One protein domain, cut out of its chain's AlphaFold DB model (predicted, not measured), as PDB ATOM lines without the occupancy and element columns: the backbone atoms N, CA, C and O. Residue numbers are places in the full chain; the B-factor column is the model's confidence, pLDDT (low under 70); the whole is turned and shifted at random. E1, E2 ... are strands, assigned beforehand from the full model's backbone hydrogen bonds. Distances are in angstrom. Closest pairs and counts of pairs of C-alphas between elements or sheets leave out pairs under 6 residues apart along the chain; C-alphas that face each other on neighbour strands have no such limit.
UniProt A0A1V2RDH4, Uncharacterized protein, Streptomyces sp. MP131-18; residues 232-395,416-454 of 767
ATOM      1  N   ALA A 232     156.189 228.400 277.485       91.88
ATOM      2  CA  ALA A 232     154.794 228.749 277.269       91.88
ATOM      3  C   ALA A 232     154.357 228.318 275.861       91.88
ATOM      4  O   ALA A 232     154.948 228.737 274.863       91.88
ATOM      5  N   LEU A 233     153.305 227.511 275.793       95.38
ATOM      6  CA  LEU A 233     152.626 227.107 274.571       95.38
ATOM      7  C   LEU A 233     151.243 227.734 274.530       95.38
ATOM      8  O   LEU A 233     150.490 227.657 275.500       95.38
ATOM      9  N   GLY A 234     150.904 228.354 273.411       93.50
ATOM     10  CA  GLY A 234     149.538 228.742 273.132       93.50
ATOM     11  C   GLY A 234     148.762 227.535 272.654       93.50
ATOM     12  O   GLY A 234     149.215 226.785 271.796       93.50
ATOM     13  N   VAL A 235     147.597 227.339 273.241       92.44
ATOM     14  CA  VAL A 235     146.697 226.244 272.947       92.44
ATOM     15  C   VAL A 235     145.344 226.844 272.620       92.44
ATOM     16  O   VAL A 235     144.767 227.589 273.414       92.44
ATOM     17  N   ARG A 236     144.819 226.513 271.449       88.06
ATOM     18  CA  ARG A 236     143.509 226.971 271.008       88.06
ATOM     19  C   ARG A 236     142.744 225.806 270.423       88.06
ATOM     20  O   ARG A 236     143.180 225.210 269.444       88.06
ATOM     21  N   LEU A 237     141.603 225.496 271.021       82.81
ATOM     22  CA  LEU A 237     140.631 224.605 270.408       82.81
ATOM     23  C   LEU A 237     139.814 225.434 269.420       82.81
ATOM     24  O   LEU A 237     139.202 226.433 269.793       82.81
ATOM     25  N   LEU A 238     139.883 225.053 268.154       80.88
ATOM     26  CA  LEU A 238     139.051 225.575 267.081       80.88
ATOM     27  C   LEU A 238     137.910 224.597 266.817       80.88
ATOM     28  O   LEU A 238     137.923 223.472 267.320       80.88
ATOM     29  N   SER A 239     136.940 225.020 266.003       69.19
ATOM     30  CA  SER A 239     135.949 224.088 265.477       69.19
ATOM     31  C   SER A 239     136.665 222.930 264.802       69.19
ATOM     32  O   SER A 239     136.466 221.812 265.228       69.19
ATOM     33  N   ASP A 240     137.605 223.189 263.893       75.06
ATOM     34  CA  ASP A 240     138.285 222.172 263.085       75.06
ATOM     35  C   ASP A 240     139.416 221.373 263.776       75.06
ATOM     36  O   ASP A 240     140.015 220.508 263.134       75.06
ATOM     37  N   GLY A 241     139.717 221.612 265.061       86.31
ATOM     38  CA  GLY A 241     140.729 220.854 265.811       86.31
ATOM     39  C   GLY A 241     141.511 221.651 266.854       86.31
ATOM     40  O   GLY A 241     141.003 222.580 267.475       86.31
ATOM     41  N   LEU A 242     142.769 221.269 267.079       90.81
ATOM     42  CA  LEU A 242     143.665 221.891 268.055       90.81
ATOM     43  C   LEU A 242     144.782 222.666 267.356       90.81
ATOM     44  O   LEU A 242     145.518 222.112 266.545       90.81
ATOM     45  N   VAL A 243     144.966 223.930 267.718       93.25
ATOM     46  CA  VAL A 243     146.131 224.725 267.326       93.25
ATOM     47  C   VAL A 243     147.062 224.875 268.520       93.25
ATOM     48  O   VAL A 243     146.652 225.313 269.595       93.25
ATOM     49  N   LEU A 244     148.326 224.528 268.303       95.94
ATOM     50  CA  LEU A 244     149.428 224.731 269.229       95.94
ATOM     51  C   LEU A 244     150.372 225.775 268.650       95.94
ATOM     52  O   LEU A 244     150.755 225.679 267.486       95.94
ATOM     53  N   SER A 245     150.764 226.763 269.441       96.12
ATOM     54  CA  SER A 245     151.651 227.842 269.013       96.12
ATOM     55  C   SER A 245     152.774 228.068 270.022       96.12
ATOM     56  O   SER A 245     152.598 227.906 271.232       96.12
ATOM     57  N   ARG A 246     153.955 228.436 269.525       95.69
ATOM     58  CA  ARG A 246     155.088 228.848 270.354       95.69
ATOM     59  C   ARG A 246     155.775 230.047 269.691       95.69
ATOM     60  O   ARG A 246     156.319 229.874 268.610       95.69
ATOM     61  N   PRO A 247     155.826 231.239 270.310       95.19
ATOM     62  CA  PRO A 247     155.165 231.604 271.564       95.19
ATOM     63  C   PRO A 247     153.627 231.578 271.442       95.19
ATOM     64  O   PRO A 247     153.108 231.518 270.325       95.19
ATOM     65  N   PRO A 248     152.893 231.648 272.570       91.25
ATOM     66  CA  PRO A 248     151.440 231.740 272.549       91.25
ATOM     67  C   PRO A 248     150.951 232.952 271.750       91.25
ATOM     68  O   PRO A 248     151.483 234.054 271.901       91.25
ATOM     69  N   ARG A 249     149.908 232.779 270.934       88.50
ATOM     70  CA  ARG A 249     149.255 233.890 270.229       88.50
ATOM     71  C   ARG A 249     148.251 234.593 271.151       88.50
ATOM     72  O   ARG A 249     147.709 233.967 272.063       88.50
ATOM     73  N   PRO A 250     147.923 235.875 270.902       77.50
ATOM     74  CA  PRO A 250     146.871 236.563 271.645       77.50
ATOM     75  C   PRO A 250     145.548 235.783 271.617       77.50
ATOM     76  O   PRO A 250     145.074 235.399 270.544       77.50
ATOM     77  N   GLY A 251     144.970 235.548 272.797       74.69
ATOM     78  CA  GLY A 251     143.741 234.766 272.983       74.69
ATOM     79  C   GLY A 251     143.944 233.253 273.120       74.69
ATOM     80  O   GLY A 251     142.973 232.550 273.380       74.69
ATOM     81  N   ASP A 252     145.169 232.736 272.975       84.81
ATOM     82  CA  ASP A 252     145.449 231.328 273.271       84.81
ATOM     83  C   ASP A 252     145.344 231.046 274.773       84.81
ATOM     84  O   ASP A 252     145.784 231.840 275.613       84.81
ATOM     85  N   ARG A 253     144.847 229.855 275.124       81.31
ATOM     86  CA  ARG A 253     145.045 229.299 276.461       81.31
ATOM     87  C   ARG A 253     146.520 228.949 276.595       81.31
ATOM     88  O   ARG A 253     147.033 228.117 275.856       81.31
ATOM     89  N   VAL A 254     147.214 229.575 277.538       85.50
ATOM     90  CA  VAL A 254     148.639 229.305 277.744       85.50
ATOM     91  C   VAL A 254     148.806 228.056 278.604       85.50
ATOM     92  O   VAL A 254     148.371 228.025 279.754       85.50
ATOM     93  N   VAL A 255     149.465 227.044 278.052       86.81
ATOM     94  CA  VAL A 255     149.912 225.844 278.759       86.81
ATOM     95  C   VAL A 255     151.422 225.928 278.932       86.81
ATOM     96  O   VAL A 255     152.139 226.300 278.008       86.81
ATOM     97  N   ARG A 256     151.920 225.614 280.127       88.00
ATOM     98  CA  ARG A 256     153.355 225.620 280.413       88.00
ATOM     99  C   ARG A 256     153.873 224.201 280.464       88.00
ATOM    100  O   ARG A 256     153.381 223.414 281.262       88.00
ATOM    101  N   VAL A 257     154.850 223.904 279.621       91.44
ATOM    102  CA  VAL A 257     155.454 222.575 279.502       91.44
ATOM    103  C   VAL A 257     156.959 222.665 279.660       91.44
ATOM    104  O   VAL A 257     157.553 223.707 279.397       91.44
ATOM    105  N   THR A 258     157.587 221.565 280.034       88.19
ATOM    106  CA  THR A 258     159.046 221.458 280.058       88.19
ATOM    107  C   THR A 258     159.560 221.157 278.642       88.19
ATOM    108  O   THR A 258     159.042 220.268 277.967       88.19
ATOM    109  N   GLY A 259     160.534 221.926 278.146       89.81
ATOM    110  CA  GLY A 259     161.142 221.705 276.828       89.81
ATOM    111  C   GLY A 259     162.360 222.587 276.537       89.81
ATOM    112  O   GLY A 259     162.700 223.479 277.309       89.81
ATOM    113  N   GLY A 260     163.045 222.337 275.419       88.25
ATOM    114  CA  GLY A 260     164.216 223.100 274.967       88.25
ATOM    115  C   GLY A 260     163.876 224.097 273.850       88.25
ATOM    116  O   GLY A 260     162.746 224.592 273.775       88.25
ATOM    117  N   PRO A 261     164.803 224.403 272.927       89.50
ATOM    118  CA  PRO A 261     164.467 225.055 271.656       89.50
ATOM    119  C   PRO A 261     163.497 224.233 270.806       89.50
ATOM    120  O   PRO A 261     162.757 224.804 270.015       89.50
ATOM    121  N   ARG A 262     163.474 222.907 270.995       92.62
ATOM    122  CA  ARG A 262     162.409 222.016 270.531       92.62
ATOM    123  C   ARG A 262     161.586 221.573 271.735       92.62
ATOM    124  O   ARG A 262     162.140 221.192 272.761       92.62
ATOM    125  N   THR A 263     160.272 221.638 271.611       92.44
ATOM    126  CA  THR A 263     159.332 221.110 272.598       92.44
ATOM    127  C   THR A 263     158.612 219.940 271.960       92.44
ATOM    128  O   THR A 263     157.950 220.136 270.939       92.44
ATOM    129  N   ARG A 264     158.748 218.740 272.533       93.12
ATOM    130  CA  ARG A 264     158.024 217.559 272.056       93.12
ATOM    131  C   ARG A 264     156.770 217.348 272.888       93.12
ATOM    132  O   ARG A 264     156.812 217.416 274.115       93.12
ATOM    133  N   LEU A 265     155.663 217.133 272.196       94.50
ATOM    134  CA  LEU A 265     154.340 216.979 272.773       94.50
ATOM    135  C   LEU A 265     153.709 215.727 272.199       94.50
ATOM    136  O   LEU A 265     153.673 215.559 270.984       94.50
ATOM    137  N   ASP A 266     153.174 214.896 273.070       93.62
ATOM    138  CA  ASP A 266     152.386 213.732 272.717       93.62
ATOM    139  C   ASP A 266     150.914 214.124 272.894       93.62
ATOM    140  O   ASP A 266     150.444 214.368 274.005       93.62
ATOM    141  N   VAL A 267     150.192 214.271 271.784       92.88
ATOM    142  CA  VAL A 267     148.804 214.737 271.779       92.88
ATOM    143  C   VAL A 267     147.873 213.572 271.498       92.88
ATOM    144  O   VAL A 267     147.968 212.921 270.459       92.88
ATOM    145  N   ARG A 268     146.941 213.328 272.418       90.31
ATOM    146  CA  ARG A 268     145.962 212.249 272.334       90.31
ATOM    147  C   ARG A 268     144.554 212.808 272.426       90.31
ATOM    148  O   ARG A 268     144.223 213.529 273.361       90.31
ATOM    149  N   HIS A 269     143.705 212.450 271.476       87.88
ATOM    150  CA  HIS A 269     142.286 212.751 271.583       87.88
ATOM    151  C   HIS A 269     141.644 211.775 272.580       87.88
ATOM    152  O   HIS A 269     141.816 210.571 272.431       87.88
ATOM    153  N   LEU A 270     140.911 212.248 273.592       83.19
ATOM    154  CA  LEU A 270     140.365 211.355 274.630       83.19
ATOM    155  C   LEU A 270     139.280 210.402 274.122       83.19
ATOM    156  O   LEU A 270     139.025 209.384 274.750       83.19
ATOM    157  N   LEU A 271     138.638 210.751 273.008       80.69
ATOM    158  CA  LEU A 271     137.674 209.883 272.323       80.69
ATOM    159  C   LEU A 271     138.327 208.985 271.255       80.69
ATOM    160  O   LEU A 271     137.618 208.336 270.496       80.69
ATOM    161  N   SER A 272     139.658 209.014 271.123       81.06
ATOM    162  CA  SER A 272     140.377 208.109 270.222       81.06
ATOM    163  C   SER A 272     140.624 206.791 270.935       81.06
ATOM    164  O   SER A 272     141.149 206.779 272.047       81.06
ATOM    165  N   HIS A 273     140.308 205.694 270.258       73.94
ATOM    166  CA  HIS A 273     140.637 204.342 270.707       73.94
ATOM    167  C   HIS A 273     142.060 203.921 270.318       73.94
ATOM    168  O   HIS A 273     142.577 202.925 270.817       73.94
ATOM    169  N   VAL A 274     142.729 204.699 269.460       73.88
ATOM    170  CA  VAL A 274     144.161 204.536 269.203       73.88
ATOM    171  C   VAL A 274     144.923 205.081 270.406       73.88
ATOM    172  O   VAL A 274     144.913 206.288 270.662       73.88
ATOM    173  N   ASP A 275     145.578 204.180 271.138       71.00
ATOM    174  CA  ASP A 275     146.392 204.517 272.310       71.00
ATOM    175  C   ASP A 275     147.686 205.259 271.952       71.00
ATOM    176  O   ASP A 275     148.285 205.905 272.815       71.00
ATOM    177  N   GLU A 276     148.123 205.189 270.692       83.50
ATOM    178  CA  GLU A 276     149.346 205.841 270.236       83.50
ATOM    179  C   GLU A 276     149.139 207.363 270.119       83.50
ATOM    180  O   GLU A 276     148.363 207.832 269.280       83.50
ATOM    181  N   PRO A 277     149.803 208.175 270.963       89.19
ATOM    182  CA  PRO A 277     149.665 209.618 270.897       89.19
ATOM    183  C   PRO A 277     150.359 210.166 269.648       89.19
ATOM    184  O   PRO A 277     151.419 209.700 269.230       89.19
ATOM    185  N   ARG A 278     149.810 211.244 269.088       89.56
ATOM    186  CA  ARG A 278     150.458 211.954 267.989       89.56
ATOM    187  C   ARG A 278     151.583 212.825 268.538       89.56
ATOM    188  O   ARG A 278     151.319 213.838 269.184       89.56
ATOM    189  N   ARG A 279     152.828 212.456 268.238       93.62
ATOM    190  CA  ARG A 279     154.005 213.252 268.599       93.62
ATOM    191  C   ARG A 279     154.162 214.476 267.693       93.62
ATOM    192  O   ARG A 279     154.084 214.377 266.470       93.62
ATOM    193  N   ILE A 280     154.416 215.626 268.304       94.69
ATOM    194  CA  ILE A 280     154.610 216.923 267.650       94.69
ATOM    195  C   ILE A 280     155.873 217.546 268.206       94.69
ATOM    196  O   ILE A 280     156.066 217.567 269.418       94.69
ATOM    197  N   GLU A 281     156.702 218.104 267.333       95.06
ATOM    198  CA  GLU A 281     157.823 218.945 267.736       95.06
ATOM    199  C   GLU A 281     157.525 220.402 267.369       95.06
ATOM    200  O   GLU A 281     157.196 220.695 266.222       95.06
ATOM    201  N   LEU A 282     157.638 221.309 268.340       95.44
ATOM    202  CA  LEU A 282     157.468 222.751 268.148       95.44
ATOM    203  C   LEU A 282     158.750 223.502 268.502       95.44
ATOM    204  O   LEU A 282     159.262 223.385 269.623       95.44
ATOM    205  N   ARG A 283     159.237 224.321 267.573       95.31
ATOM    206  CA  ARG A 283     160.295 225.308 267.803       95.31
ATOM    207  C   ARG A 283     159.714 226.668 268.153       95.31
ATOM    208  O   ARG A 283     158.513 226.912 268.060       95.31
ATOM    209  N   GLU A 284     160.576 227.567 268.601       92.00
ATOM    210  CA  GLU A 284     160.206 228.971 268.736       92.00
ATOM    211  C   GLU A 284     159.860 229.570 267.362       92.00
ATOM    212  O   GLU A 284     160.635 229.455 266.417       92.00
ATOM    213  N   GLY A 285     158.677 230.175 267.260       94.12
ATOM    214  CA  GLY A 285     158.069 230.660 266.021       94.12
ATOM    215  C   GLY A 285     157.075 229.684 265.380       94.12
ATOM    216  O   GLY A 285     156.280 230.106 264.538       94.12
ATOM    217  N   ASP A 286     157.069 228.408 265.780       96.88
ATOM    218  CA  ASP A 286     156.239 227.395 265.133       96.88
ATOM    219  C   ASP A 286     154.764 227.481 265.545       96.88
ATOM    220  O   ASP A 286     154.365 227.950 266.617       96.88
ATOM    221  N   THR A 287     153.909 226.977 264.660       96.38
ATOM    222  CA  THR A 287     152.504 226.702 264.947       96.38
ATOM    223  C   THR A 287     152.130 225.375 264.304       96.38
ATOM    224  O   THR A 287     152.367 225.183 263.114       96.38
ATOM    225  N   ALA A 288     151.528 224.476 265.076       95.31
ATOM    226  CA  ALA A 288     150.997 223.210 264.596       95.31
ATOM    227  C   ALA A 288     149.472 223.222 264.690       95.31
ATOM    228  O   ALA A 288     148.908 223.531 265.737       95.31
ATOM    229  N   HIS A 289     148.805 222.858 263.600       93.88
ATOM    230  CA  HIS A 289     147.367 222.610 263.578       93.88
ATOM    231  C   HIS A 289     147.131 221.108 263.464       93.88
ATOM    232  O   HIS A 289     147.628 220.444 262.555       93.88
ATOM    233  N   LEU A 290     146.408 220.572 264.435       91.12
ATOM    234  CA  LEU A 290     146.029 219.178 264.544       91.12
ATOM    235  C   LEU A 290     144.523 219.096 264.374       91.12
ATOM    236  O   LEU A 290     143.779 219.255 265.346       91.12
ATOM    237  N   PRO A 291     144.048 218.875 263.152       88.06
ATOM    238  CA  PRO A 291     142.635 218.675 262.983       88.06
ATOM    239  C   PRO A 291     142.234 217.331 263.600       88.06
ATOM    240  O   PRO A 291     142.966 216.343 263.489       88.06
ATOM    241  N   PHE A 292     141.089 217.305 264.271       85.94
ATOM    242  CA  PHE A 292     140.492 216.092 264.824       85.94
ATOM    243  C   PHE A 292     139.052 216.028 264.355       85.94
ATOM    244  O   PHE A 292     138.304 216.992 264.534       85.94
ATOM    245  N   THR A 293     138.670 214.898 263.775       85.81
ATOM    246  CA  THR A 293     137.270 214.602 263.492       85.81
ATOM    247  C   THR A 293     136.748 213.677 264.561       85.81
ATOM    248  O   THR A 293     137.353 212.641 264.820       85.81
ATOM    249  N   VAL A 294     135.612 214.040 265.142       86.69
ATOM    250  CA  VAL A 294     134.895 213.228 266.118       86.69
ATOM    251  C   VAL A 294     133.571 212.798 265.510       86.69
ATOM    252  O   VAL A 294     132.825 213.622 264.986       86.69
ATOM    253  N   VAL A 295     133.274 211.510 265.601       86.94
ATOM    254  CA  VAL A 295     131.994 210.908 265.242       86.94
ATOM    255  C   VAL A 295     131.447 210.247 266.496       86.94
ATOM    256  O   VAL A 295     132.124 209.433 267.117       86.94
ATOM    257  N   GLN A 296     130.235 210.610 266.892       88.12
ATOM    258  CA  GLN A 296     129.512 209.944 267.970       88.12
ATOM    259  C   GLN A 296     128.194 209.398 267.436       88.12
ATOM    260  O   GLN A 296     127.503 210.081 266.678       88.12
ATOM    261  N   ILE A 297     127.854 208.172 267.829       85.88
ATOM    262  CA  ILE A 297     126.543 207.572 267.560       85.88
ATOM    263  C   ILE A 297     125.764 207.561 268.865       85.88
ATOM    264  O   ILE A 297     126.292 207.109 269.880       85.88
ATOM    265  N   PHE A 298     124.518 208.013 268.825       83.88
ATOM    266  CA  PHE A 298     123.596 208.038 269.952       83.88
ATOM    267  C   PHE A 298     122.468 207.030 269.754       83.88
ATOM    268  O   PHE A 298     122.005 206.834 268.628       83.88
ATOM    269  N   ASP A 299     122.027 206.392 270.834       84.19
ATOM    270  CA  ASP A 299     120.782 205.617 270.862       84.19
ATOM    271  C   ASP A 299     119.533 206.520 270.931       84.19
ATOM    272  O   ASP A 299     119.621 207.747 270.798       84.19
ATOM    273  N   ARG A 300     118.350 205.911 271.091       82.50
ATOM    274  CA  ARG A 300     117.066 206.634 271.164       82.50
ATOM    275  C   ARG A 300     116.960 207.483 272.422       82.50
ATOM    276  O   ARG A 300     116.301 208.516 272.416       82.50
ATOM    277  N   GLU A 301     117.619 207.039 273.481       79.94
ATOM    278  CA  GLU A 301     117.707 207.685 274.781       79.94
ATOM    279  C   GLU A 301     118.768 208.806 274.792       79.94
ATOM    280  O   GLU A 301     118.938 209.513 275.789       79.94
ATOM    281  N   GLY A 302     119.474 208.993 273.673       77.19
ATOM    282  CA  GLY A 302     120.502 210.004 273.485       77.19
ATOM    283  C   GLY A 302     121.852 209.634 274.095       77.19
ATOM    284  O   GLY A 302     122.737 210.487 274.122       77.19
ATOM    285  N   ASN A 303     122.052 208.412 274.594       78.81
ATOM    286  CA  ASN A 303     123.342 207.953 275.105       78.81
ATOM    287  C   ASN A 303     124.298 207.674 273.958       78.81
ATOM    288  O   ASN A 303     123.927 207.048 272.968       78.81
ATOM    289  N   ALA A 304     125.544 208.121 274.099       81.12
ATOM    290  CA  ALA A 304     126.568 207.795 273.125       81.12
ATOM    291  C   ALA A 304     126.913 206.304 273.241       81.12
ATOM    292  O   ALA A 304     127.339 205.841 274.295       81.12
ATOM    293  N   VAL A 305     126.697 205.562 272.158       83.44
ATOM    294  CA  VAL A 305     126.982 204.124 272.046       83.44
ATOM    295  C   VAL A 305     128.261 203.839 271.260       83.44
ATOM    296  O   VAL A 305     128.756 202.720 271.298       83.44
ATOM    297  N   LEU A 306     128.787 204.836 270.541       83.50
ATOM    298  CA  LEU A 306     130.073 204.773 269.846       83.50
ATOM    299  C   LEU A 306     130.741 206.143 269.866       83.50
ATOM    300  O   LEU A 306     130.080 207.159 269.633       83.50
ATOM    301  N   HIS A 307     132.062 206.144 270.033       86.19
ATOM    302  CA  HIS A 307     132.915 207.303 269.823       86.19
ATOM    303  C   HIS A 307     134.031 206.936 268.847       86.19
ATOM    304  O   HIS A 307     134.717 205.942 269.018       86.19
ATOM    305  N   VAL A 308     134.235 207.749 267.821       84.56
ATOM    306  CA  VAL A 308     135.392 207.639 266.934       84.56
ATOM    307  C   VAL A 308     136.042 209.004 266.892       84.56
ATOM    308  O   VAL A 308     135.382 209.989 266.575       84.56
ATOM    309  N   ALA A 309     137.332 209.080 267.201       84.56
ATOM    310  CA  ALA A 309     138.117 210.273 266.940       84.56
ATOM    311  C   ALA A 309     139.275 209.939 266.010       84.56
ATOM    312  O   ALA A 309     140.147 209.147 266.357       84.56
ATOM    313  N   HIS A 310     139.285 210.565 264.838       83.25
ATOM    314  CA  HIS A 310     140.314 210.368 263.832       83.25
ATOM    315  C   HIS A 310     141.175 211.641 263.696       83.25
ATOM    316  O   HIS A 310     140.631 212.744 263.560       83.25
ATOM    317  N   PRO A 311     142.518 211.531 263.691       79.31
ATOM    318  CA  PRO A 311     143.409 212.659 263.425       79.31
ATOM    319  C   PRO A 311     143.322 213.084 261.951       79.31
ATOM    320  O   PRO A 311     143.742 212.369 261.048       79.31
ATOM    321  N   GLY A 312     142.778 214.263 261.679       77.75
ATOM    322  CA  GLY A 312     142.510 214.750 260.328       77.75
ATOM    323  C   GLY A 312     141.294 215.670 260.297       77.75
ATOM    324  O   GLY A 312     140.358 215.506 261.081       77.75
ATOM    325  N   ALA A 313     141.305 216.637 259.380       73.88
ATOM    326  CA  ALA A 313     140.093 217.371 259.034       73.88
ATOM    327  C   ALA A 313     139.306 216.451 258.112       73.88
ATOM    328  O   ALA A 313     139.908 215.831 257.245       73.88
ATOM    329  N   THR A 314     138.005 216.313 258.284       70.06
ATOM    330  CA  THR A 314     137.230 215.461 257.381       70.06
ATOM    331  C   THR A 314     136.398 216.297 256.453       70.06
ATOM    332  O   THR A 314     135.882 217.350 256.825       70.06
ATOM    333  N   GLY A 315     136.319 215.830 255.210       66.12
ATOM    334  CA  GLY A 315     135.371 216.379 254.260       66.12
ATOM    335  C   GLY A 315     133.967 215.916 254.619       66.12
ATOM    336  O   GLY A 315     133.064 216.736 254.744       66.12
ATOM    337  N   GLU A 316     133.798 214.598 254.767       80.31
ATOM    338  CA  GLU A 316     132.499 213.934 254.889       80.31
ATOM    339  C   GLU A 316     132.639 212.604 255.665       80.31
ATOM    340  O   GLU A 316     133.701 211.971 255.647       80.31
ATOM    341  N   VAL A 317     131.574 212.175 256.350       83.88
ATOM    342  CA  VAL A 317     131.529 210.947 257.167       83.88
ATOM    343  C   VAL A 317     130.306 210.122 256.778       83.88
ATOM    344  O   VAL A 317     129.216 210.671 256.632       83.88
ATOM    345  N   ALA A 318     130.476 208.806 256.664       83.88
ATOM    346  CA  ALA A 318     129.388 207.846 256.527       83.88
ATOM    347  C   ALA A 318     129.391 206.863 257.690       83.88
ATOM    348  O   ALA A 318     130.448 206.461 258.172       83.88
ATOM    349  N   VAL A 319     128.207 206.440 258.117       82.94
ATOM    350  CA  VAL A 319     128.043 205.487 259.214       82.94
ATOM    351  C   VAL A 319     127.015 204.447 258.810       82.94
ATOM    352  O   VAL A 319     125.993 204.789 258.221       82.94
ATOM    353  N   ALA A 320     127.280 203.192 259.150       82.56
ATOM    354  CA  ALA A 320     126.312 202.109 259.079       82.56
ATOM    355  C   ALA A 320     126.323 201.310 260.374       82.56
ATOM    356  O   ALA A 320     127.327 201.281 261.088       82.56
ATOM    357  N   ARG A 321     125.213 200.634 260.671       76.81
ATOM    358  CA  ARG A 321     125.109 199.756 261.833       76.81
ATOM    359  C   ARG A 321     124.548 198.409 261.418       76.81
ATOM    360  O   ARG A 321     123.386 198.299 261.040       76.81
ATOM    361  N   GLU A 322     125.376 197.380 261.542       76.06
ATOM    362  CA  GLU A 322     125.009 196.004 261.251       76.06
ATOM    363  C   GLU A 322     123.798 195.572 262.105       76.06
ATOM    364  O   GLU A 322     123.661 195.989 263.263       76.06
ATOM    365  N   PRO A 323     122.937 194.665 261.604       69.56
ATOM    366  CA  PRO A 323     121.818 194.112 262.368       69.56
ATOM    367  C   PRO A 323     122.205 193.484 263.716       69.56
ATOM    368  O   PRO A 323     121.349 193.407 264.595       69.56
ATOM    369  N   GLY A 324     123.471 193.073 263.875       71.56
ATOM    370  CA  GLY A 324     124.062 192.551 265.112       71.56
ATOM    371  C   GLY A 324     124.610 193.613 266.076       71.56
ATOM    372  O   GLY A 324     125.200 193.252 267.086       71.56
ATOM    373  N   GLY A 325     124.433 194.904 265.780       68.81
ATOM    374  CA  GLY A 325     124.785 196.016 266.667       68.81
ATOM    375  C   GLY A 325     126.131 196.682 266.386       68.81
ATOM    376  O   GLY A 325     126.313 197.812 266.845       68.81
ATOM    377  N   ARG A 326     127.011 196.048 265.597       78.75
ATOM    378  CA  ARG A 326     128.321 196.593 265.211       78.75
ATOM    379  C   ARG A 326     128.155 197.801 264.299       78.75
ATOM    380  O   ARG A 326     127.530 197.706 263.246       78.75
ATOM    381  N   ALA A 327     128.692 198.939 264.699       78.94
ATOM    382  CA  ALA A 327     128.779 200.113 263.850       78.94
ATOM    383  C   ALA A 327     130.048 200.066 262.988       78.94
ATOM    384  O   ALA A 327     131.086 199.577 263.421       78.94
ATOM    385  N   ARG A 328     129.958 200.588 261.767       86.50
ATOM    386  CA  ARG A 328     131.109 200.912 260.925       86.50
ATOM    387  C   ARG A 328     131.054 202.382 260.565       86.50
ATOM    388  O   ARG A 328     130.000 202.887 260.173       86.50
ATOM    389  N   VAL A 329     132.188 203.059 260.680       88.44
ATOM    390  CA  VAL A 329     132.325 204.476 260.334       88.44
ATOM    391  C   VAL A 329     133.346 204.599 259.213       88.44
ATOM    392  O   VAL A 329     134.478 204.151 259.351       88.44
ATOM    393  N   ALA A 330     132.948 205.206 258.101       89.56
ATOM    394  CA  ALA A 330     133.837 205.552 257.002       89.56
ATOM    395  C   ALA A 330     134.096 207.060 257.013       89.56
ATOM    396  O   ALA A 330     133.169 207.871 256.974       89.56
ATOM    397  N   VAL A 331     135.369 207.429 257.059       87.69
ATOM    398  CA  VAL A 331     135.824 208.803 257.242       87.69
ATOM    399  C   VAL A 331     136.628 209.239 256.018       87.69
ATOM    400  O   VAL A 331     137.707 208.703 255.770       87.69
ATOM    401  N   LEU A 332     136.121 210.208 255.243       88.06
ATOM    402  CA  LEU A 332     136.827 210.750 254.074       88.06
ATOM    403  C   LEU A 332     137.839 211.825 254.502       88.06
ATOM    404  O   LEU A 332     137.468 212.906 254.975       88.06
ATOM    405  N   LEU A 333     139.120 211.526 254.292       85.44
ATOM    406  CA  LEU A 333     140.263 212.360 254.659       85.44
ATOM    407  C   LEU A 333     140.583 213.421 253.587       85.44
ATOM    408  O   LEU A 333     140.164 213.279 252.434       85.44
ATOM    409  N   PRO A 334     141.347 214.488 253.914       80.94
ATOM    410  CA  PRO A 334     141.640 215.582 252.982       80.94
ATOM    411  C   PRO A 334     142.481 215.163 251.777       80.94
ATOM    412  O   PRO A 334     142.401 215.791 250.724       80.94
ATOM    413  N   ASP A 335     143.294 214.117 251.928       85.12
ATOM    414  CA  ASP A 335     144.067 213.512 250.840       85.12
ATOM    415  C   ASP A 335     143.201 212.628 249.922       85.12
ATOM    416  O   ASP A 335     143.671 212.149 248.892       85.12
ATOM    417  N   GLY A 336     141.924 212.436 250.265       87.88
ATOM    418  CA  GLY A 336     140.975 211.595 249.550       87.88
ATOM    419  C   GLY A 336     141.010 210.126 249.963       87.88
ATOM    420  O   GLY A 336     140.317 209.323 249.340       87.88
ATOM    421  N   ALA A 337     141.799 209.729 250.966       90.19
ATOM    422  CA  ALA A 337     141.711 208.385 251.535       90.19
ATOM    423  C   ALA A 337     140.406 208.220 252.331       90.19
ATOM    424  O   ALA A 337     139.840 209.200 252.818       90.19
ATOM    425  N   ILE A 338     139.925 206.984 252.465       91.50
ATOM    426  CA  ILE A 338     138.771 206.670 253.319       91.50
ATOM    427  C   ILE A 338     139.242 205.716 254.412       91.50
ATOM    428  O   ILE A 338     139.599 204.576 254.113       91.50
ATOM    429  N   ALA A 339     139.271 206.194 255.655       90.25
ATOM    430  CA  ALA A 339     139.569 205.372 256.824       90.25
ATOM    431  C   ALA A 339     138.288 204.684 257.307       90.25
ATOM    432  O   ALA A 339     137.225 205.309 257.359       90.25
ATOM    433  N   LEU A 340     138.381 203.396 257.624       91.06
ATOM    434  CA  LEU A 340     137.264 202.570 258.064       91.06
ATOM    435  C   LEU A 340     137.466 202.185 259.521       91.06
ATOM    436  O   LEU A 340     138.494 201.619 259.877       91.06
ATOM    437  N   HIS A 341     136.469 202.461 260.349       89.38
ATOM    438  CA  HIS A 341     136.484 202.161 261.774       89.38
ATOM    439  C   HIS A 341     135.393 201.158 262.129       89.38
ATOM    440  O   HIS A 341     134.307 201.198 261.543       89.38
ATOM    441  N   ASP A 342     135.684 200.283 263.086       87.81
ATOM    442  CA  ASP A 342     134.706 199.365 263.672       87.81
ATOM    443  C   ASP A 342     133.955 199.987 264.866       87.81
ATOM    444  O   ASP A 342     134.021 201.191 265.126       87.81
ATOM    445  N   ASP A 343     133.207 199.155 265.587       83.44
ATOM    446  CA  ASP A 343     132.420 199.518 266.764       83.44
ATOM    447  C   ASP A 343     133.264 199.734 268.024       83.44
ATOM    448  O   ASP A 343     132.764 200.271 269.010       83.44
ATOM    449  N   SER A 344     134.545 199.371 267.980       81.12
ATOM    450  CA  SER A 344     135.531 199.796 268.967       81.12
ATOM    451  C   SER A 344     136.171 201.136 268.600       81.12
ATOM    452  O   SER A 344     136.993 201.630 269.355       81.12
ATOM    453  N   GLY A 345     135.851 201.712 267.435       81.19
ATOM    454  CA  GLY A 345     136.468 202.928 266.904       81.19
ATOM    455  C   GLY A 345     137.901 202.748 266.390       81.19
ATOM    456  O   GLY A 345     138.500 203.719 265.909       81.19
ATOM    457  N   ALA A 346     138.452 201.533 266.443       84.62
ATOM    458  CA  ALA A 346     139.748 201.209 265.866       84.62
ATOM    459  C   ALA A 346     139.682 201.271 264.334       84.62
ATOM    460  O   ALA A 346     138.700 200.853 263.723       84.62
ATOM    461  N   GLU A 347     140.730 201.809 263.704       88.38
ATOM    462  CA  GLU A 347     140.856 201.768 262.246       88.38
ATOM    463  C   GLU A 347     141.119 200.317 261.816       88.38
ATOM    464  O   GLU A 347     142.135 199.725 262.178       88.38
ATOM    465  N   THR A 348     140.180 199.740 261.070       90.94
ATOM    466  CA  THR A 348     140.246 198.350 260.596       90.94
ATOM    467  C   THR A 348     140.844 198.243 259.205       90.94
ATOM    468  O   THR A 348     141.495 197.247 258.898       90.94
ATOM    469  N   ASP A 349     140.638 199.261 258.369       90.38
ATOM    470  CA  ASP A 349     141.139 199.291 257.001       90.38
ATOM    471  C   ASP A 349     141.215 200.732 256.464       90.38
ATOM    472  O   ASP A 349     140.630 201.668 257.024       90.38
ATOM    473  N   ARG A 350     141.933 200.921 255.354       92.75
ATOM    474  CA  ARG A 350     142.125 202.210 254.692       92.75
ATOM    475  C   ARG A 350     142.094 202.063 253.177       92.75
ATOM    476  O   ARG A 350     142.976 201.461 252.568       92.75
ATOM    477  N   ILE A 351     141.134 202.735 252.546       92.94
ATOM    478  CA  ILE A 351     141.104 202.870 251.088       92.94
ATOM    479  C   ILE A 351     142.103 203.967 250.682       92.94
ATOM    480  O   ILE A 351     141.962 205.105 251.147       92.94
ATOM    481  N   PRO A 352     143.089 203.672 249.807       92.50
ATOM    482  CA  PRO A 352     144.147 204.611 249.430       92.50
ATOM    483  C   PRO A 352     143.611 205.928 248.854       92.50
ATOM    484  O   PRO A 352     142.527 205.909 248.269       92.50
ATOM    485  N   PRO A 353     144.365 207.039 248.942       91.50
ATOM    486  CA  PRO A 353     143.988 208.351 248.407       91.50
ATOM    487  C   PRO A 353     143.437 208.322 246.974       91.50
ATOM    488  O   PRO A 353     143.996 207.651 246.105       91.50
ATOM    489  N   GLY A 354     142.369 209.082 246.713       87.81
ATOM    490  CA  GLY A 354     141.787 209.262 245.380       87.81
ATOM    491  C   GLY A 354     141.345 210.704 245.143       87.81
ATOM    492  O   GLY A 354     140.778 211.357 246.021       87.81
ATOM    493  N   SER A 355     141.617 211.234 243.953       87.75
ATOM    494  CA  SER A 355     141.300 212.628 243.626       87.75
ATOM    495  C   SER A 355     139.800 212.827 243.398       87.75
ATOM    496  O   SER A 355     139.178 212.078 242.647       87.75
ATOM    497  N   GLY A 356     139.220 213.869 244.001       85.94
ATOM    498  CA  GLY A 356     137.824 214.242 243.756       85.94
ATOM    499  C   GLY A 356     136.795 213.289 244.369       85.94
ATOM    500  O   GLY A 356     135.658 213.263 243.891       85.94
ATOM    501  N   ARG A 357     137.180 212.514 245.391       89.69
ATOM    502  CA  ARG A 357     136.243 211.723 246.192       89.69
ATOM    503  C   ARG A 357     135.351 212.617 247.043       89.69
ATOM    504  O   ARG A 357     135.837 213.577 247.636       89.69
ATOM    505  N   ARG A 358     134.055 212.307 247.079       86.25
ATOM    506  CA  ARG A 358     133.016 212.964 247.890       86.25
ATOM    507  C   ARG A 358     131.900 211.971 248.194       86.25
ATOM    508  O   ARG A 358     131.777 210.966 247.495       86.25
ATOM    509  N   GLN A 359     131.058 212.286 249.165       85.56
ATOM    510  CA  GLN A 359     129.828 211.561 249.487       85.56
ATOM    511  C   GLN A 359     130.060 210.083 249.780       85.56
ATOM    512  O   GLN A 359     129.458 209.245 249.104       85.56
ATOM    513  N   PRO A 360     130.938 209.736 250.746       89.38
ATOM    514  CA  PRO A 360     130.959 208.375 251.243       89.38
ATOM    515  C   PRO A 360     129.558 208.023 251.767       89.38
ATOM    516  O   PRO A 360     128.897 208.841 252.405       89.38
ATOM    517  N   ALA A 361     129.103 206.808 251.500       87.00
ATOM    518  CA  ALA A 361     127.872 206.246 252.036       87.00
ATOM    519  C   ALA A 361     128.068 204.745 252.246       87.00
ATOM    520  O   ALA A 361     128.534 204.045 251.345       87.00
ATOM    521  N   LEU A 362     127.720 204.251 253.431       87.06
ATOM    522  CA  LEU A 362     127.748 202.828 253.755       87.06
ATOM    523  C   LEU A 362     126.350 202.229 253.556       87.06
ATOM    524  O   LEU A 362     125.352 202.902 253.807       87.06
ATOM    525  N   SER A 363     126.269 200.976 253.107       84.88
ATOM    526  CA  SER A 363     125.009 200.222 253.117       84.88
ATOM    527  C   SER A 363     124.535 199.970 254.547       84.88
ATOM    528  O   SER A 363     125.352 199.953 255.461       84.88
ATOM    529  N   ASP A 364     123.243 199.698 254.748       77.38
ATOM    530  CA  ASP A 364     122.671 199.420 256.077       77.38
ATOM    531  C   ASP A 364     123.412 198.297 256.825       77.38
ATOM    532  O   ASP A 364     123.582 198.341 258.039       77.38
ATOM    533  N   GLU A 365     123.903 197.299 256.089       79.62
ATOM    534  CA  GLU A 365     124.680 196.179 256.629       79.62
ATOM    535  C   GLU A 365     126.171 196.500 256.814       79.62
ATOM    536  O   GLU A 365     126.941 195.620 257.186       79.62
ATOM    537  N   GLY A 366     126.622 197.710 256.484       83.12
ATOM    538  CA  GLY A 366     128.020 198.130 256.576       83.12
ATOM    539  C   GLY A 366     128.986 197.335 255.692       83.12
ATOM    540  O   GLY A 366     130.191 197.417 255.905       83.12
ATOM    541  N   GLN A 367     128.496 196.547 254.729       86.88
ATOM    542  CA  GLN A 367     129.337 195.704 253.865       86.88
ATOM    543  C   GLN A 367     129.748 196.398 252.568       86.88
ATOM    544  O   GLN A 367     130.759 196.037 251.977       86.88
ATOM    545  N   ILE A 368     128.987 197.399 252.126       87.62
ATOM    546  CA  ILE A 368     129.251 198.112 250.878       87.62
ATOM    547  C   ILE A 368     129.512 199.572 251.212       87.62
ATOM    548  O   ILE A 368     128.671 200.228 251.822       87.62
ATOM    549  N   LEU A 369     130.656 200.087 250.776       89.62
ATOM    550  CA  LEU A 369     130.963 201.510 250.795       89.62
ATOM    551  C   LEU A 369     130.818 202.060 249.376       89.62
ATOM    552  O   LEU A 369     131.351 201.507 248.420       89.62
ATOM    553  N   THR A 370     130.112 203.171 249.237       88.88
ATOM    554  CA  THR A 370     129.992 203.905 247.977       88.88
ATOM    555  C   THR A 370     130.514 205.320 248.141       88.88
ATOM    556  O   THR A 370     130.436 205.880 249.227       88.88
ATOM    557  N   TRP A 371     131.071 205.895 247.080       92.19
ATOM    558  CA  TRP A 371     131.423 207.316 247.020       92.19
ATOM    559  C   TRP A 371     131.347 207.815 245.582       92.19
ATOM    560  O   TRP A 371     131.200 207.034 244.641       92.19
ATOM    561  N   ARG A 372     131.458 209.127 245.385       88.56
ATOM    562  CA  ARG A 372     131.622 209.730 244.060       88.56
ATOM    563  C   ARG A 372     133.072 210.112 243.854       88.56
ATOM    564  O   ARG A 372     133.582 210.933 244.601       88.56
ATOM    565  N   GLU A 373     133.716 209.580 242.824       92.00
ATOM    566  CA  GLU A 373     135.073 209.943 242.419       92.00
ATOM    567  C   GLU A 373     135.034 210.576 241.033       92.00
ATOM    568  O   GLU A 373     134.593 209.959 240.060       92.00
ATOM    569  N   ASN A 374     135.420 211.852 240.942       90.56
ATOM    570  CA  ASN A 374     135.331 212.628 239.697       90.56
ATOM    571  C   ASN A 374     133.925 212.564 239.060       90.56
ATOM    572  O   ASN A 374     133.758 212.426 237.847       90.56
ATOM    573  N   GLY A 375     132.894 212.616 239.911       87.81
ATOM    574  CA  GLY A 375     131.484 212.570 239.525       87.81
ATOM    575  C   GLY A 375     130.917 211.173 239.248       87.81
ATOM    576  O   GLY A 375     129.693 211.056 239.141       87.81
ATOM    577  N   ARG A 376     131.755 210.125 239.182       87.81
ATOM    578  CA  ARG A 376     131.331 208.732 238.964       87.81
ATOM    579  C   ARG A 376     131.101 208.007 240.293       87.81
ATOM    580  O   ARG A 376     131.938 208.149 241.178       87.81
ATOM    581  N   PRO A 377     130.010 207.237 240.444       87.00
ATOM    582  CA  PRO A 377     129.840 206.367 241.601       87.00
ATOM    583  C   PRO A 377     130.893 205.257 241.575       87.00
ATOM    584  O   PRO A 377     131.070 204.603 240.547       87.00
ATOM    585  N   VAL A 378     131.552 205.042 242.705       88.25
ATOM    586  CA  VAL A 378     132.410 203.889 242.977       88.25
ATOM    587  C   VAL A 378     131.734 203.063 244.060       88.25
ATOM    588  O   VAL A 378     131.161 203.620 244.998       88.25
ATOM    589  N   VAL A 379     131.760 201.743 243.902       88.88
ATOM    590  CA  VAL A 379     131.172 200.781 244.836       88.88
ATOM    591  C   VAL A 379     132.274 199.849 245.290       88.88
ATOM    592  O   VAL A 379     132.956 199.243 244.466       88.88
ATOM    593  N   TRP A 380     132.430 199.718 246.593       89.44
ATOM    594  CA  TRP A 380     133.495 198.951 247.205       89.44
ATOM    595  C   TRP A 380     132.911 197.944 248.177       89.44
ATOM    596  O   TRP A 380     132.156 198.301 249.081       89.44
ATOM    597  N   ASP A 381     133.248 196.680 247.966       89.06
ATOM    598  CA  ASP A 381     132.869 195.583 248.843       89.06
ATOM    599  C   ASP A 381     133.896 195.474 249.972       89.06
ATOM    600  O   ASP A 381     135.058 195.149 249.725       89.06
ATOM    601  N   LEU A 382     133.486 195.789 251.200       86.81
ATOM    602  CA  LEU A 382     134.370 195.850 252.364       86.81
ATOM    603  C   LEU A 382     134.887 194.463 252.791       86.81
ATOM    604  O   LEU A 382     136.090 194.341 252.994       86.81
ATOM    605  N   PRO A 383     134.069 193.389 252.851       86.69
ATOM    606  CA  PRO A 383     134.561 192.034 253.117       86.69
ATOM    607  C   PRO A 383     135.682 191.548 252.200       86.69
ATOM    608  O   PRO A 383     136.572 190.828 252.649       86.69
ATOM    609  N   THR A 384     135.621 191.886 250.908       86.50
ATOM    610  CA  THR A 384     136.617 191.429 249.925       86.50
ATOM    611  C   THR A 384     137.658 192.487 249.579       86.50
ATOM    612  O   THR A 384     138.622 192.170 248.878       86.50
ATOM    613  N   MET A 385     137.477 193.717 250.067       87.56
ATOM    614  CA  MET A 385     138.269 194.904 249.746       87.56
ATOM    615  C   MET A 385     138.473 195.097 248.239       87.56
ATOM    616  O   MET A 385     139.587 195.323 247.760       87.56
ATOM    617  N   ARG A 386     137.384 194.978 247.468       88.81
ATOM    618  CA  ARG A 386     137.407 195.089 246.003       88.81
ATOM    619  C   ARG A 386     136.374 196.071 245.480       88.81
ATOM    620  O   ARG A 386     135.229 196.098 245.923       88.81
ATOM    621  N   GLU A 387     136.773 196.809 244.450       88.25
ATOM    622  CA  GLU A 387     135.847 197.589 243.637       88.25
ATOM    623  C   GLU A 387     134.897 196.645 242.892       88.25
ATOM    624  O   GLU A 387     135.316 195.789 242.103       88.25
ATOM    625  N   LEU A 388     133.599 196.806 243.124       83.19
ATOM    626  CA  LEU A 388     132.578 196.151 242.328       83.19
ATOM    627  C   LEU A 388     132.380 197.007 241.078       83.19
ATOM    628  O   LEU A 388     131.810 198.091 241.153       83.19
ATOM    629  N   GLY A 389     132.827 196.520 239.915       71.06
ATOM    630  CA  GLY A 389     132.737 197.211 238.615       71.06
ATOM    631  C   GLY A 389     131.312 197.438 238.074       71.06
ATOM    632  O   GLY A 389     131.099 197.463 236.861       71.06
ATOM    633  N   GLY A 390     130.313 197.550 238.948       57.84
ATOM    634  CA  GLY A 390     128.909 197.742 238.619       57.84
ATOM    635  C   GLY A 390     128.509 199.216 238.577       57.84
ATOM    636  O   GLY A 390     128.913 200.025 239.407       57.84
ATOM    637  N   ARG A 391     127.629 199.563 237.631       49.75
ATOM    638  CA  ARG A 391     126.860 200.815 237.668       49.75
ATOM    639  C   ARG A 391     125.878 200.757 238.843       49.75
ATOM    640  O   ARG A 391     124.728 200.373 238.650       49.75
ATOM    641  N   ALA A 392     126.302 201.126 240.047       48.12
ATOM    642  CA  ALA A 392     125.335 201.441 241.090       48.12
ATOM    643  C   ALA A 392     124.608 202.734 240.713       48.12
ATOM    644  O   ALA A 392     125.228 203.773 240.475       48.12
ATOM    645  N   MET A 393     123.280 202.666 240.651       44.88
ATOM    646  CA  MET A 393     122.455 203.863 240.703       44.88
ATOM    647  C   MET A 393     122.513 204.395 242.135       44.88
ATOM    648  O   MET A 393     121.754 203.953 242.993       44.88
ATOM    649  N   LEU A 394     123.413 205.348 242.390       46.03
ATOM    650  CA  LEU A 394     123.216 206.289 243.489       46.03
ATOM    651  C   LEU A 394     121.943 207.062 243.145       46.03
ATOM    652  O   LEU A 394     121.949 207.885 242.231       46.03
ATOM    653  N   SER A 395     120.825 206.748 243.797       40.25
ATOM    654  CA  SER A 395     119.661 207.617 243.680       40.25
ATOM    655  C   SER A 395     120.017 208.941 244.356       40.25
ATOM    656  O   SER A 395     120.457 208.924 245.507       40.25
ATOM    657  N   PRO A 416     130.647 217.429 273.335       68.94
ATOM    658  CA  PRO A 416     131.958 217.942 273.696       68.94
ATOM    659  C   PRO A 416     132.789 218.303 272.457       68.94
ATOM    660  O   PRO A 416     134.007 218.265 272.528       68.94
ATOM    661  N   PHE A 417     132.169 218.581 271.308       77.25
ATOM    662  CA  PHE A 417     132.811 218.936 270.041       77.25
ATOM    663  C   PHE A 417     131.820 219.704 269.153       77.25
ATOM    664  O   PHE A 417     130.607 219.657 269.362       77.25
ATOM    665  N   HIS A 418     132.330 220.421 268.154       74.75
ATOM    666  CA  HIS A 418     131.504 221.206 267.245       74.75
ATOM    667  C   HIS A 418     130.904 220.304 266.162       74.75
ATOM    668  O   HIS A 418     131.606 219.866 265.244       74.75
ATOM    669  N   VAL A 419     129.597 220.047 266.232       80.56
ATOM    670  CA  VAL A 419     128.883 219.266 265.213       80.56
ATOM    671  C   VAL A 419     128.858 220.024 263.890       80.56
ATOM    672  O   VAL A 419     128.442 221.174 263.820       80.56
ATOM    673  N   THR A 420     129.302 219.362 262.828       77.62
ATOM    674  CA  THR A 420     129.244 219.891 261.452       77.62
ATOM    675  C   THR A 420     128.236 219.131 260.602       77.62
ATOM    676  O   THR A 420     127.648 219.694 259.686       77.62
ATOM    677  N   HIS A 421     128.006 217.865 260.946       79.44
ATOM    678  CA  HIS A 421     127.117 216.954 260.256       79.44
ATOM    679  C   HIS A 421     126.340 216.149 261.292       79.44
ATOM    680  O   HIS A 421     126.889 215.721 262.305       79.44
ATOM    681  N   HIS A 422     125.065 215.913 261.026       83.94
ATOM    682  CA  HIS A 422     124.280 214.940 261.766       83.94
ATOM    683  C   HIS A 422     123.426 214.137 260.787       83.94
ATOM    684  O   HIS A 422     123.038 214.652 259.738       83.94
ATOM    685  N   ALA A 423     123.166 212.876 261.111       79.75
ATOM    686  CA  ALA A 423     122.376 211.977 260.275       79.75
ATOM    687  C   ALA A 423     121.611 210.968 261.140       79.75
ATOM    688  O   ALA A 423     122.060 210.621 262.228       79.75
ATOM    689  N   ASP A 424     120.473 210.481 260.656       75.25
ATOM    690  CA  ASP A 424     119.810 209.303 261.226       75.25
ATOM    691  C   ASP A 424     120.590 208.053 260.779       75.25
ATOM    692  O   ASP A 424     120.797 207.849 259.582       75.25
ATOM    693  N   ALA A 425     121.057 207.243 261.730       74.31
ATOM    694  CA  ALA A 425     121.733 205.965 261.469       74.31
ATOM    695  C   ALA A 425     120.747 204.786 261.370       74.31
ATOM    696  O   ALA A 425     121.152 203.625 261.278       74.31
ATOM    697  N   GLY A 426     119.443 205.065 261.396       75.12
ATOM    698  CA  GLY A 426     118.381 204.079 261.384       75.12
ATOM    699  C   GLY A 426     118.089 203.520 262.774       75.12
ATOM    700  O   GLY A 426     118.834 203.691 263.741       75.12
ATOM    701  N   ARG A 427     116.940 202.841 262.892       79.88
ATOM    702  CA  ARG A 427     116.446 202.222 264.140       79.88
ATOM    703  C   ARG A 427     116.350 203.194 265.329       79.88
ATOM    704  O   ARG A 427     116.242 202.734 266.463       79.88
ATOM    705  N   GLY A 428     116.268 204.503 265.083       80.31
ATOM    706  CA  GLY A 428     116.201 205.546 266.111       80.31
ATOM    707  C   GLY A 428     117.558 205.898 266.723       80.31
ATOM    708  O   GLY A 428     117.604 206.391 267.842       80.31
ATOM    709  N   THR A 429     118.649 205.603 266.019       81.00
ATOM    710  CA  THR A 429     119.989 206.065 266.389       81.00
ATOM    711  C   THR A 429     120.374 207.258 265.534       81.00
ATOM    712  O   THR A 429     119.972 207.352 264.379       81.00
ATOM    713  N   TRP A 430     121.176 208.162 266.081       83.75
ATOM    714  CA  TRP A 430     121.583 209.382 265.390       83.75
ATOM    715  C   TRP A 430     123.095 209.506 265.440       83.75
ATOM    716  O   TRP A 430     123.726 209.160 266.433       83.75
ATOM    717  N   VAL A 431     123.687 210.011 264.374       83.88
ATOM    718  CA  VAL A 431     125.117 210.280 264.273       83.88
ATOM    719  C   VAL A 431     125.315 211.774 264.386       83.88
ATOM    720  O   VAL A 431     124.659 212.527 263.669       83.88
ATOM    721  N   ALA A 432     126.256 212.200 265.218       85.06
ATOM    722  CA  ALA A 432     126.833 213.530 265.137       85.06
ATOM    723  C   ALA A 432     128.305 213.400 264.749       85.06
ATOM    724  O   ALA A 432     129.097 212.791 265.466       85.06
ATOM    725  N   ALA A 433     128.667 213.980 263.612       83.62
ATOM    726  CA  ALA A 433     130.039 214.102 263.163       83.62
ATOM    727  C   ALA A 433     130.456 215.573 263.182       83.62
ATOM    728  O   ALA A 433     129.720 216.493 262.813       83.62
ATOM    729  N   GLY A 434     131.660 215.821 263.653       82.88
ATOM    730  CA  GLY A 434     132.117 217.160 263.930       82.88
ATOM    731  C   GLY A 434     133.606 217.216 264.143       82.88
ATOM    732  O   GLY A 434     134.344 216.279 263.847       82.88
ATOM    733  N   THR A 435     134.044 218.359 264.630       80.62
ATOM    734  CA  THR A 435     135.457 218.653 264.805       80.62
ATOM    735  C   THR A 435     135.702 219.240 266.195       80.62
ATOM    736  O   THR A 435     134.775 219.713 266.864       80.62
ATOM    737  N   GLY A 436     136.938 219.123 266.678       79.62
ATOM    738  CA  GLY A 436     137.298 219.454 268.056       79.62
ATOM    739  C   GLY A 436     137.208 218.223 268.952       79.62
ATOM    740  O   GLY A 436     137.535 217.132 268.506       79.62
ATOM    741  N   GLY A 437     136.781 218.394 270.202       81.75
ATOM    742  CA  GLY A 437     136.747 217.306 271.182       81.75
ATOM    743  C   GLY A 437     137.783 217.449 272.296       81.75
ATOM    744  O   GLY A 437     138.693 218.279 272.201       81.75
ATOM    745  N   PRO A 438     137.632 216.688 273.395       83.19
ATOM    746  CA  PRO A 438     138.571 216.735 274.494       83.19
ATOM    747  C   PRO A 438     139.913 216.110 274.099       83.19
ATOM    748  O   PRO A 438     139.980 214.958 273.668       83.19
ATOM    749  N   VAL A 439     140.992 216.862 274.289       86.94
ATOM    750  CA  VAL A 439     142.359 216.463 273.954       86.94
ATOM    751  C   VAL A 439     143.232 216.472 275.205       86.94
ATOM    752  O   VAL A 439     143.187 217.397 276.011       86.94
ATOM    753  N   GLU A 440     144.051 215.441 275.354       89.19
ATOM    754  CA  GLU A 440     145.148 215.369 276.308       89.19
ATOM    755  C   GLU A 440     146.458 215.728 275.598       89.19
ATOM    756  O   GLU A 440     146.838 215.096 274.615       89.19
ATOM    757  N   ILE A 441     147.166 216.735 276.099       90.38
ATOM    758  CA  ILE A 441     148.539 217.044 275.695       90.38
ATOM    759  C   ILE A 441     149.461 216.547 276.798       90.38
ATOM    760  O   ILE A 441     149.342 216.999 277.937       90.38
ATOM    761  N   ARG A 442     150.403 215.669 276.470       90.62
ATOM    762  CA  ARG A 442     151.486 215.262 277.363       90.62
ATOM    763  C   ARG A 442     152.806 215.858 276.905       90.62
ATOM    764  O   ARG A 442     153.143 215.776 275.728       90.62
ATOM    765  N   ALA A 443     153.553 216.455 277.821       89.62
ATOM    766  CA  ALA A 443     154.925 216.876 277.559       89.62
ATOM    767  C   ALA A 443     155.923 215.753 277.900       89.62
ATOM    768  O   ALA A 443     155.566 214.765 278.546       89.62
ATOM    769  N   GLU A 444     157.185 215.899 277.482       83.00
ATOM    770  CA  GLU A 444     158.237 214.891 277.731       83.00
ATOM    771  C   GLU A 444     158.519 214.634 279.217       83.00
ATOM    772  O   GLU A 444     158.974 213.548 279.574       83.00
ATOM    773  N   ASP A 445     158.238 215.605 280.087       78.50
ATOM    774  CA  ASP A 445     158.368 215.460 281.541       78.50
ATOM    775  C   ASP A 445     157.223 214.647 282.180       78.50
ATOM    776  O   ASP A 445     157.222 214.420 283.390       78.50
ATOM    777  N   GLY A 446     156.251 214.200 281.378       81.00
ATOM    778  CA  GLY A 446     155.075 213.455 281.820       81.00
ATOM    779  C   GLY A 446     153.926 214.330 282.318       81.00
ATOM    780  O   GLY A 446     152.881 213.788 282.683       81.00
ATOM    781  N   SER A 447     154.074 215.660 282.322       78.69
ATOM    782  CA  SER A 447     152.960 216.560 282.623       78.69
ATOM    783  C   SER A 447     151.866 216.408 281.567       78.69
ATOM    784  O   SER A 447     152.140 216.347 280.369       78.69
ATOM    785  N   ALA A 448     150.617 216.310 282.024       81.44
ATOM    786  CA  ALA A 448     149.451 216.102 281.177       81.44
ATOM    787  C   ALA A 448     148.461 217.258 281.344       81.44
ATOM    788  O   ALA A 448     148.132 217.662 282.462       81.44
ATOM    789  N   PHE A 449     147.962 217.767 280.225       83.94
ATOM    790  CA  PHE A 449     147.010 218.865 280.167       83.94
ATOM    791  C   PHE A 449     145.778 218.402 279.428       83.94
ATOM    792  O   PHE A 449     145.864 218.009 278.266       83.94
ATOM    793  N   LEU A 450     144.633 218.476 280.099       82.31
ATOM    794  CA  LEU A 450     143.367 218.176 279.467       82.31
ATOM    795  C   LEU A 450     142.666 219.439 278.991       82.31
ATOM    796  O   LEU A 450     142.503 220.414 279.729       82.31
ATOM    797  N   LEU A 451     142.243 219.393 277.739       82.62
ATOM    798  CA  LEU A 451     141.608 220.476 277.026       82.62
ATOM    799  C   LEU A 451     140.284 219.959 276.500       82.62
ATOM    800  O   LEU A 451     140.253 219.287 275.480       82.62
ATOM    801  N   ALA A 452     139.195 220.255 277.193       76.69
ATOM    802  CA  ALA A 452     137.868 220.109 276.618       76.69
ATOM    803  C   ALA A 452     137.500 221.419 275.911       76.69
ATOM    804  O   ALA A 452     137.815 222.490 276.447       76.69
ATOM    805  N   PRO A 453     136.856 221.375 274.731       69.12
ATOM    806  CA  PRO A 453     136.235 222.567 274.187       69.12
ATOM    807  C   PRO A 453     135.206 223.035 275.203       69.12
ATOM    808  O   PRO A 453     134.539 222.229 275.856       69.12
ATOM    809  N   GLU A 454     135.139 224.345 275.400       60.06
ATOM    810  CA  GLU A 454     134.139 224.901 276.292       60.06
ATOM    811  C   GLU A 454     132.773 224.527 275.725       60.06
ATOM    812  O   GLU A 454     132.422 224.937 274.619       60.06
TER     813      GLU A 454
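This is residues 232 to 395 and 416 to 454 of the 767 residues of an uncharacterized protein of Streptomyces sp. MP131-18 (UniProt A0A1V2RDH4). Two lobes share one long strand, E6, which runs from the first lobe into the second. In the first lobe, E1, E2, E3 and the first part of E6 are covered by a second, strongly twisted sheet, E5 E4 E17 E18, with few close contacts between the two; in the second lobe three layers follow one another, the rest of E6 with E7, E15 and E16, then the sheet E8 E9 E10 E11, then E12 E13 E14 at the far end. The printed part has 203 residues, with no named helix and 18 named strands, E1 to E18 in order along the chain, and its class is all strand. Neighbour strands are antiparallel throughout the four sheets, of which the largest is branched. The whole is compact, with a radius of gyration of the C-alphas of 18.5 A and spans of 56 by 39 by 26 A.

E1, residues 232 to 238, begins at C-alpha 232 (154.794, 228.749, 277.269) and is 19.0 A long. E2 is residues 241 to 245, E3 253 to 259, E4 262 to 269, 22.2 A long, and E5 278 to 283. E6, residues 287 to 298, is the longest strand at 34.8 A, from C-alpha 287 (152.504, 226.702, 264.947) to C-alpha 298 (123.596, 208.038, 269.952). E7 is residues 304 to 311, E8 316 to 321, E9 327 to 332, E10 338 to 341, E11 347 to 351, E12 357 to 362, E13 368 to 373 and E14 376 to 381. After the cut come E15, residues 418 to 426 and 22.4 A long, E16, residues 429 to 435, E17, residues 439 to 443, and E18, residues 448 to 451, which ends at C-alpha 451 (141.608, 220.476, 277.026).

In the branched sheet, strongly twisted, E1 has E2 on one side and E3 on the other side; N 236 and O 243 of the hairpin E1 and E2 are 2.9 A apart, N 233 and O 255 of E1 and E3 2.8 A. E6 has three neighbours in staggered pairing: E2 and E16 on one side, beside residues 287 to 292 and 292 to 298, and E7 on the other side, beside 292 to 298. Within hydrogen-bond range are N 290 of E6 and O 242 of E2 at 2.8 A, N 295 of E6 and O 308 of E7 at 2.8 A, and N 296 of E6 and O 432 of E16 at 2.8 A. The edge strand E15 bends by 58 degrees at residue 421 and forms a hairpin with E16, N 423 and O 431 being 3.0 A apart. In the sheet E5 E4 E17 E18, N 266 and O 442 of E4 and E17 are 2.8 A apart; the closest C-alphas of E3 and E17, Val 257 and Ala 443, are 6.0 A apart. The branched sheet faces the meander E8 E9 E10 E11, each strand the antiparallel neighbour of the one before, at 9.7 A centre to centre, with strands at 51 degrees. That sheet faces the meander E12 E13 E14 at 9.9 A, with strands at 13 degrees; these pairs belong to a stack of sheets, face to face in turn. The closest C-alphas of E8 and E12, Ala 318 and Ala 361, are 5.0 A apart. N 330 and O 318 of the hairpin E8 and E9 are 2.8 A apart, as are N 370 and O 361 of E12 and E13, also a hairpin.

The two C-alphas farthest apart, those of Gly 260 and Met 393, are 57.3 A apart. Residues 396 to 415 are not printed, and C-alphas 395 and 416 are 34.0 A apart across the cut. Residues 382 to 395 hold no named element, but 386 to 387 pair antiparallel with residues 380 to 381 of E14. Of the links that are printed whole, none is long. The mean pLDDT of the printed part is 84.0; 13 residues are under 70, among them 390 to 395 and 453 to 454.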